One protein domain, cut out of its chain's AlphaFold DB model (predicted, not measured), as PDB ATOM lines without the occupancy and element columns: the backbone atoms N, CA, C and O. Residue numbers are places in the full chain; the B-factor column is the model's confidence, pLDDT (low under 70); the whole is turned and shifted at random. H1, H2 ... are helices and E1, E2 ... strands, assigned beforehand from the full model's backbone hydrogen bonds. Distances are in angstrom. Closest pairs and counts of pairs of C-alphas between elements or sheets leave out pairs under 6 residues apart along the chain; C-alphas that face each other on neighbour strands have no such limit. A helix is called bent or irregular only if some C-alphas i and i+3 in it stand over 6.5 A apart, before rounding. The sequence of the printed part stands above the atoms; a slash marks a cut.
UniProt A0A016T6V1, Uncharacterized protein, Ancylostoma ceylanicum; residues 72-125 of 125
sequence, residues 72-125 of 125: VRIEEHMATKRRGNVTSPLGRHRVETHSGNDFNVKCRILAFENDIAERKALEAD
ATOM      1  N   VAL A  72     -10.419  56.569 106.273       77.19
ATOM      2  CA  VAL A  72      -9.004  56.948 106.181       77.19
ATOM      3  C   VAL A  72      -8.884  58.422 105.804       77.19
ATOM      4  O   VAL A  72      -8.190  59.173 106.484       77.19
ATOM      5  N   ARG A  73      -9.622  58.866 104.779       80.69
ATOM      6  CA  ARG A  73      -9.610  60.276 104.360       80.69
ATOM      7  C   ARG A  73     -10.107  61.209 105.450       80.69
ATOM      8  O   ARG A  73      -9.482  62.232 105.724       80.69
ATOM      9  N   ILE A  74     -11.205  60.849 106.110       80.50
ATOM     10  CA  ILE A  74     -11.764  61.645 107.202       80.50
ATOM     11  C   ILE A  74     -10.751  61.744 108.351       80.50
ATOM     12  O   ILE A  74     -10.583  62.821 108.921       80.50
ATOM     13  N   GLU A  75     -10.022  60.672 108.671       81.56
ATOM     14  CA  GLU A  75      -8.972  60.716 109.692       81.56
ATOM     15  C   GLU A  75      -7.819  61.656 109.302       81.56
ATOM     16  O   GLU A  75      -7.399  62.475 110.129       81.56
ATOM     17  N   GLU A  76      -7.359  61.618 108.047       84.25
ATOM     18  CA  GLU A  76      -6.355  62.557 107.516       84.25
ATOM     19  C   GLU A  76      -6.833  64.017 107.657       84.25
ATOM     20  O   GLU A  76      -6.106  64.899 108.140       84.25
ATOM     21  N   HIS A  77      -8.095  64.271 107.318       83.44
ATOM     22  CA  HIS A  77      -8.751  65.565 107.485       83.44
ATOM     23  C   HIS A  77      -8.803  66.009 108.962       83.44
ATOM     24  O   HIS A  77      -8.436  67.144 109.287       83.44
ATOM     25  N   MET A  78      -9.149  65.118 109.895       83.56
ATOM     26  CA  MET A  78      -9.162  65.436 111.331       83.56
ATOM     27  C   MET A  78      -7.754  65.628 111.914       83.56
ATOM     28  O   MET A  78      -7.564  66.430 112.836       83.56
ATOM     29  N   ALA A  79      -6.754  64.904 111.411       83.06
ATOM     30  CA  ALA A  79      -5.362  65.065 111.821       83.06
ATOM     31  C   ALA A  79      -4.797  66.418 111.360       83.06
ATOM     32  O   ALA A  79      -4.166  67.129 112.149       83.06
ATOM     33  N   THR A  80      -5.068  66.813 110.113       81.06
ATOM     34  CA  THR A  80      -4.644  68.116 109.568       81.06
ATOM     35  C   THR A  80      -5.346  69.291 110.253       81.06
ATOM     36  O   THR A  80      -4.674  70.262 110.613       81.06
ATOM     37  N   LYS A  81      -6.650  69.172 110.545       83.50
ATOM     38  CA  LYS A  81      -7.414  70.131 111.368       83.50
ATOM     39  C   LYS A  81      -6.777  70.353 112.741       83.50
ATOM     40  O   LYS A  81      -6.535  71.497 113.140       83.50
ATOM     41  N   ARG A  82      -6.452  69.268 113.457       80.56
ATOM     42  CA  ARG A  82      -5.819  69.337 114.790       80.56
ATOM     43  C   ARG A  82      -4.461  70.035 114.753       80.56
ATOM     44  O   ARG A  82      -4.164  70.833 115.638       80.56
ATOM     45  N   ARG A  83      -3.674  69.800 113.699       81.81
ATOM     46  CA  ARG A  83      -2.392  70.490 113.473       81.81
ATOM     47  C   ARG A  83      -2.545  71.955 113.047       81.81
ATOM     48  O   ARG A  83      -1.546  72.661 113.030       81.81
ATOM     49  N   GLY A  84      -3.755  72.410 112.711       74.75
ATOM     50  CA  GLY A  84      -3.998  73.772 112.224       74.75
ATOM     51  C   GLY A  84      -3.379  74.023 110.849       74.75
ATOM     52  O   GLY A  84      -2.995  75.146 110.541       74.75
ATOM     53  N   ASN A  85      -3.225  72.976 110.033       82.19
ATOM     54  CA  ASN A  85      -2.574  73.114 108.738       82.19
ATOM     55  C   ASN A  85      -3.499  73.827 107.737       82.19
ATOM     56  O   ASN A  85      -4.454  73.227 107.244       82.19
ATOM     57  N   VAL A  86      -3.179  75.077 107.395       82.94
ATOM     58  CA  VAL A  86      -3.949  75.929 106.467       82.94
ATOM     59  C   VAL A  86      -3.977  75.426 105.016       82.94
ATOM     60  O   VAL A  86      -4.763  75.916 104.199       82.94
ATOM     61  N   THR A  87      -3.155  74.429 104.669       82.88
ATOM     62  CA  THR A  87      -3.248  73.773 103.356       82.88
ATOM     63  C   THR A  87      -4.454  72.835 103.266       82.88
ATOM     64  O   THR A  87      -4.968  72.619 102.173       82.88
ATOM     65  N   SER A  88      -4.945  72.326 104.402       83.38
ATOM     66  CA  SER A  88      -6.164  71.518 104.485       83.38
ATOM     67  C   SER A  88      -7.396  72.418 104.614       83.38
ATOM     68  O   SER A  88      -7.346  73.383 105.381       83.38
ATOM     69  N   PRO A  89      -8.522  72.099 103.949       84.62
ATOM     70  CA  PRO A  89      -9.751  72.893 104.023       84.62
ATOM     71  C   PRO A  89     -10.232  73.077 105.469       84.62
ATOM     72  O   PRO A  89     -10.524  74.194 105.883       84.62
ATOM     73  N   LEU A  90     -10.196  72.020 106.288       85.31
ATOM     74  CA  LEU A  90     -10.579  72.102 107.703       85.31
ATOM     75  C   LEU A  90      -9.574  72.879 108.556       85.31
ATOM     76  O   LEU A  90      -9.963  73.541 109.514       85.31
ATOM     77  N   GLY A  91      -8.278  72.770 108.254       84.38
ATOM     78  CA  GLY A  91      -7.256  73.518 108.984       84.38
ATOM     79  C   GLY A  91      -7.321  75.010 108.667       84.38
ATOM     80  O   GLY A  91      -7.219  75.826 109.578       84.38
ATOM     81  N   ARG A  92      -7.593  75.361 107.408       87.94
ATOM     82  CA  ARG A  92      -7.873  76.732 106.982       87.94
ATOM     83  C   ARG A  92      -9.135  77.276 107.644       87.94
ATOM     84  O   ARG A  92      -9.054  78.297 108.313       87.94
ATOM     85  N   HIS A  93     -10.245  76.542 107.569       89.56
ATOM     86  CA  HIS A  93     -11.507  76.898 108.224       89.56
ATOM     87  C   HIS A  93     -11.326  77.144 109.731       89.56
ATOM     88  O   HIS A  93     -11.824  78.123 110.284       89.56
ATOM     89  N   ARG A  94     -10.526  76.306 110.404       87.00
ATOM     90  CA  ARG A  94     -10.177  76.498 111.818       87.00
ATOM     91  C   ARG A  94      -9.554  77.869 112.078       87.00
ATOM     92  O   ARG A  94      -9.920  78.535 113.041       87.00
ATOM     93  N   VAL A  95      -8.571  78.252 111.268       87.25
ATOM     94  CA  VAL A  95      -7.787  79.479 111.462       87.25
ATOM     95  C   VAL A  95      -8.588  80.708 111.038       87.25
ATOM     96  O   VAL A  95      -8.657  81.669 111.798       87.25
ATOM     97  N   GLU A  96      -9.220  80.662 109.868       90.75
ATOM     98  CA  GLU A  96      -9.896  81.812 109.258       90.75
ATOM     99  C   GLU A  96     -11.291  82.063 109.844       90.75
ATOM    100  O   GLU A  96     -11.649  83.209 110.098       90.75
ATOM    101  N   THR A  97     -12.069  81.009 110.108       89.81
ATOM    102  CA  THR A  97     -13.473  81.127 110.548       89.81
ATOM    103  C   THR A  97     -13.620  81.026 112.063       89.81
ATOM    104  O   THR A  97     -14.508  81.643 112.650       89.81
ATOM    105  N   HIS A  98     -12.742  80.264 112.719       89.31
ATOM    106  CA  HIS A  98     -12.811  80.018 114.163       89.31
ATOM    107  C   HIS A  98     -11.620  80.577 114.943       89.31
ATOM    108  O   HIS A  98     -11.460  80.257 116.119       89.31
ATOM    109  N   SER A  99     -10.783  81.415 114.323       89.88
ATOM    110  CA  SER A  99      -9.634  82.063 114.980       89.88
ATOM    111  C   SER A  99      -8.692  81.073 115.683       89.88
ATOM    112  O   SER A  99      -8.094  81.376 116.712       89.88
ATOM    113  N   GLY A 100      -8.577  79.855 115.147       86.62
ATOM    114  CA  GLY A 100      -7.776  78.773 115.713       86.62
ATOM    115  C   GLY A 100      -8.502  77.894 116.739       86.62
ATOM    116  O   GLY A 100      -7.922  76.885 117.164       86.62
ATOM    117  N   ASN A 101      -9.753  78.193 117.098       85.19
ATOM    118  CA  ASN A 101     -10.555  77.335 117.971       85.19
ATOM    119  C   ASN A 101     -10.939  76.032 117.268       85.19
ATOM    120  O   ASN A 101     -11.212  76.001 116.069       85.19
ATOM    121  N   ASP A 102     -10.935  74.937 118.026       85.00
ATOM    122  CA  ASP A 102     -11.389  73.650 117.510       85.00
ATOM    123  C   ASP A 102     -12.917  73.637 117.321       85.00
ATOM    124  O   ASP A 102     -13.647  74.370 117.985       85.00
ATOM    125  N   PHE A 103     -13.396  72.799 116.403       84.12
ATOM    126  CA  PHE A 103     -14.813  72.664 116.061       84.12
ATOM    127  C   PHE A 103     -15.179  71.203 115.799       84.12
ATOM    128  O   PHE A 103     -14.337  70.404 115.382       84.12
ATOM    129  N   ASN A 104     -16.440  70.837 116.018       85.44
ATOM    130  CA  ASN A 104     -16.914  69.492 115.704       85.44
ATOM    131  C   ASN A 104     -17.299  69.387 114.227       85.44
ATOM    132  O   ASN A 104     -17.799  70.345 113.641       85.44
ATOM    133  N   VAL A 105     -17.082  68.211 113.639       82.56
ATOM    134  CA  VAL A 105     -17.413  67.933 112.238       82.56
ATOM    135  C   VAL A 105     -18.345  66.738 112.165       82.56
ATOM    136  O   VAL A 105     -18.066  65.695 112.760       82.56
ATOM    137  N   LYS A 106     -19.434  66.872 111.414       82.31
ATOM    138  CA  LYS A 106     -20.329  65.769 111.068       82.31
ATOM    139  C   LYS A 106     -20.009  65.287 109.660       82.31
ATOM    140  O   LYS A 106     -19.889  66.096 108.752       82.31
ATOM    141  N   CYS A 107     -19.887  63.975 109.480       82.81
ATOM    142  CA  CYS A 107     -19.680  63.368 108.169       82.81
ATOM    143  C   CYS A 107     -20.963  62.695 107.674       82.81
ATOM    144  O   CYS A 107     -21.629  61.992 108.439       82.81
ATOM    145  N   ARG A 108     -21.283  62.863 106.390       78.69
ATOM    146  CA  ARG A 108     -22.399  62.204 105.705       78.69
ATOM    147  C   ARG A 108     -21.934  61.679 104.349       78.69
ATOM    148  O   ARG A 108     -21.381  62.436 103.566       78.69
ATOM    149  N   ILE A 109     -22.185  60.404 104.058       81.06
ATOM    150  CA  ILE A 109     -21.972  59.866 102.708       81.06
ATOM    151  C   ILE A 109     -23.120  60.335 101.811       81.06
ATOM    152  O   ILE A 109     -24.285  60.230 102.203       81.06
ATOM    153  N   LEU A 110     -22.783  60.899 100.652       76.56
ATOM    154  CA  LEU A 110     -23.741  61.431  99.687       76.56
ATOM    155  C   LEU A 110     -24.025  60.443  98.556       76.56
ATOM    156  O   LEU A 110     -25.182  60.296  98.176       76.56
ATOM    157  N   ALA A 111     -22.995  59.785  98.020       72.62
ATOM    158  CA  ALA A 111     -23.135  58.848  96.907       72.62
ATOM    159  C   ALA A 111     -21.964  57.858  96.836       72.62
ATOM    160  O   ALA A 111     -20.871  58.134  97.334       72.62
ATOM    161  N   PHE A 112     -22.201  56.734  96.162       75.31
ATOM    162  CA  PHE A 112     -21.186  55.769  95.736       75.31
ATOM    163  C   PHE A 112     -21.108  55.794  94.204       75.31
ATOM    164  O   PHE A 112     -22.122  56.027  93.552       75.31
ATOM    165  N   GLU A 113     -19.947  55.560  93.594       63.25
ATOM    166  CA  GLU A 113     -19.815  55.696  92.135       63.25
ATOM    167  C   GLU A 113     -20.664  54.707  91.325       63.25
ATOM    168  O   GLU A 113     -21.044  55.014  90.196       63.25
ATOM    169  N   ASN A 114     -21.084  53.589  91.925       56.19
ATOM    170  CA  ASN A 114     -22.063  52.696  91.304       56.19
ATOM    171  C   ASN A 114     -23.421  53.395  91.055       56.19
ATOM    172  O   ASN A 114     -24.080  53.104  90.065       56.19
ATOM    173  N   ASP A 115     -23.796  54.367  91.896       50.12
ATOM    174  CA  ASP A 115     -25.000  55.209  91.767       50.12
ATOM    175  C   ASP A 115     -24.813  56.360  90.752       50.12
ATOM    176  O   ASP A 115     -25.766  56.836  90.133       50.12
ATOM    177  N   ILE A 116     -23.579  56.850  90.566       51.44
ATOM    178  CA  ILE A 116     -23.275  57.930  89.605       51.44
ATOM    179  C   ILE A 116     -23.292  57.394  88.170       51.44
ATOM    180  O   ILE A 116     -23.819  58.059  87.275       51.44
ATOM    181  N   ALA A 117     -22.758  56.188  87.957       49.22
ATOM    182  CA  ALA A 117     -22.832  55.504  86.670       49.22
ATOM    183  C   ALA A 117     -24.289  55.212  86.262       49.22
ATOM    184  O   ALA A 117     -24.643  55.401  85.100       49.22
ATOM    185  N   GLU A 118     -25.144  54.837  87.221       48.19
ATOM    186  CA  GLU A 118     -26.571  54.595  86.977       48.19
ATOM    187  C   GLU A 118     -27.330  55.893  86.636       48.19
ATOM    188  O   GLU A 118     -28.153  55.901  85.722       48.19
ATOM    189  N   ARG A 119     -26.984  57.033  87.263       48.94
ATOM    190  CA  ARG A 119     -27.559  58.342  86.887       48.94
ATOM    191  C   ARG A 119     -27.168  58.798  85.481       48.94
ATOM    192  O   ARG A 119     -28.037  59.262  84.753       48.94
ATOM    193  N   LYS A 120     -25.915  58.595  85.050       48.00
ATOM    194  CA  LYS A 120     -25.506  58.929  83.670       48.00
ATOM    195  C   LYS A 120     -26.171  58.057  82.603       48.00
ATOM    196  O   LYS A 120     -26.279  58.498  81.464       48.00
ATOM    197  N   ALA A 121     -26.599  56.842  82.945       48.28
ATOM    198  CA  ALA A 121     -27.320  55.973  82.018       48.28
ATOM    199  C   ALA A 121     -28.787  56.400  81.815       48.28
ATOM    200  O   ALA A 121     -29.373  56.061  80.793       48.28
ATOM    201  N   LEU A 122     -29.367  57.153  82.757       49.22
ATOM    202  CA  LEU A 122     -30.756  57.633  82.706       49.22
ATOM    203  C   LEU A 122     -30.910  59.029  82.075       49.22
ATOM    204  O   LEU A 122     -32.021  59.415  81.737       49.22
ATOM    205  N   GLU A 123     -29.822  59.785  81.909       47.03
ATOM    206  CA  GLU A 123     -29.821  61.110  81.259       47.03
ATOM    207  C   GLU A 123     -29.546  61.038  79.740       47.03
ATOM    208  O   GLU A 123     -29.431  62.070  79.081       47.03
ATOM    209  N   ALA A 124     -29.415  59.826  79.190       42.47
ATOM    210  CA  ALA A 124     -29.130  59.549  77.782       42.47
ATOM    211  C   ALA A 124     -30.310  58.883  77.039       42.47
ATOM    212  O   ALA A 124     -30.072  58.060  76.153       42.47
ATOM    213  N   ASP A 125     -31.552  59.234  77.399       44.19
ATOM    214  CA  ASP A 125     -32.757  58.970  76.589       44.19
ATOM    215  C   ASP A 125     -33.368  60.290  76.086       44.19
ATOM    216  O   ASP A 125     -33.669  61.167  76.931       44.19
TER     217      ASP A 125
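What this domain is: This is residues 72 to 125 of the 125 residues of an uncharacterized protein of Ancylostoma ceylanicum (UniProt A0A016T6V1). The longest helix, H1, and the shorter H2 make a small compact body, with H2 beside the last part of H1 and shifted onward along it, and out of this body a long arm sticks into the open. The arm is residues 108 to 125, that is, the part of strand E1 from 108 to 112, then helix H3 and the last three residues, 123 to 125; the first residues of E1, 105 to 107, still belong to the body. The printed part has 54 residues, with three named helices and one named strand in the order H1, H2, E1, H3; E1 pairs with no named strand, and the class is mixed, helices and strands. The whole is extended, with a radius of gyration of the C-alphas of 16.5 A, and the C-alphas span 50 by 21 by 19 A; the arm makes the length.

Where its parts are: H1 holds residues 72 to 83, Val 72 to Arg 83, and is 16.7 A long from first to last C-alpha. It begins at C-alpha 72, at (-9.004, 56.948, 106.181), and ends at C-alpha 83, at (-2.392, 70.490, 113.473). H2 holds residues 89 to 96, Pro 89 to Glu 96, and is 10.3 A long. E1 holds residues 105 to 112, Val 105 to Phe 112; it is 20.8 A long from first to last C-alpha, and its C-alpha 105 is at (-17.413, 67.933, 112.238). H3 holds residues 113 to 122, Glu 113 to Leu 122, is 14.6 A long and ends at C-alpha 122, at (-30.756, 57.633, 82.706). No helix is bent or irregular.

How they stand to each other: H1 and H2 touch, with 10 pairs of C-alphas within 8 A. Their closest C-alphas are those of Lys 81 and Gly 91, 4.1 A apart. Their lines stand at a shallow tilt of 20 degrees and they run the same way, with 11.8 A from centre to centre. A tight link of 5 residues, 84 to 88, joins them. After H2 a short link of 8 residues, 97 to 104, runs to E1. H2 and E1 are apart. H1 and E1 are only just apart, with their closest C-alphas at 8.2 A. E1 and H3 follow each other with 0 residues between them, a tight link, and meet only through their link. H3 is apart from H1 and from H2, and it touches no helix. In the backbones of H1, H2 and H3 every pair of O of residue i and N of residue i+4 is within hydrogen-bond range.

The domain as a whole: The two C-alphas farthest apart in the domain are those of Gly 100 and Asp 125, 50.5 A apart, while the first and last printed C-alphas, of Val 72 and Asp 125, are 38.0 A apart. Residues 108 to 125 stand free, of which 108 to 112 belong to E1 and 113 to 122 belong to H3. Without them the body has 36 residues, spans 26 by 19 by 12 A and has a radius of gyration of 8.8 A, 1.02 times that of a compact globule of as many residues. For the whole, the radius of gyration of the C-alphas is 1.65 times the 10.0 A of a compact globule of 54 residues. The printed part has no cut, and it ends at residue 125, the chain's last residue. No link between the named elements is long. The mean pLDDT of the printed part is 75.1. In this predicted model 13 residues are under 70, namely residues 113 to 125, and the mean pLDDT of H3 is 51, against 82 for H1, 87 for H2 and 79 for E1.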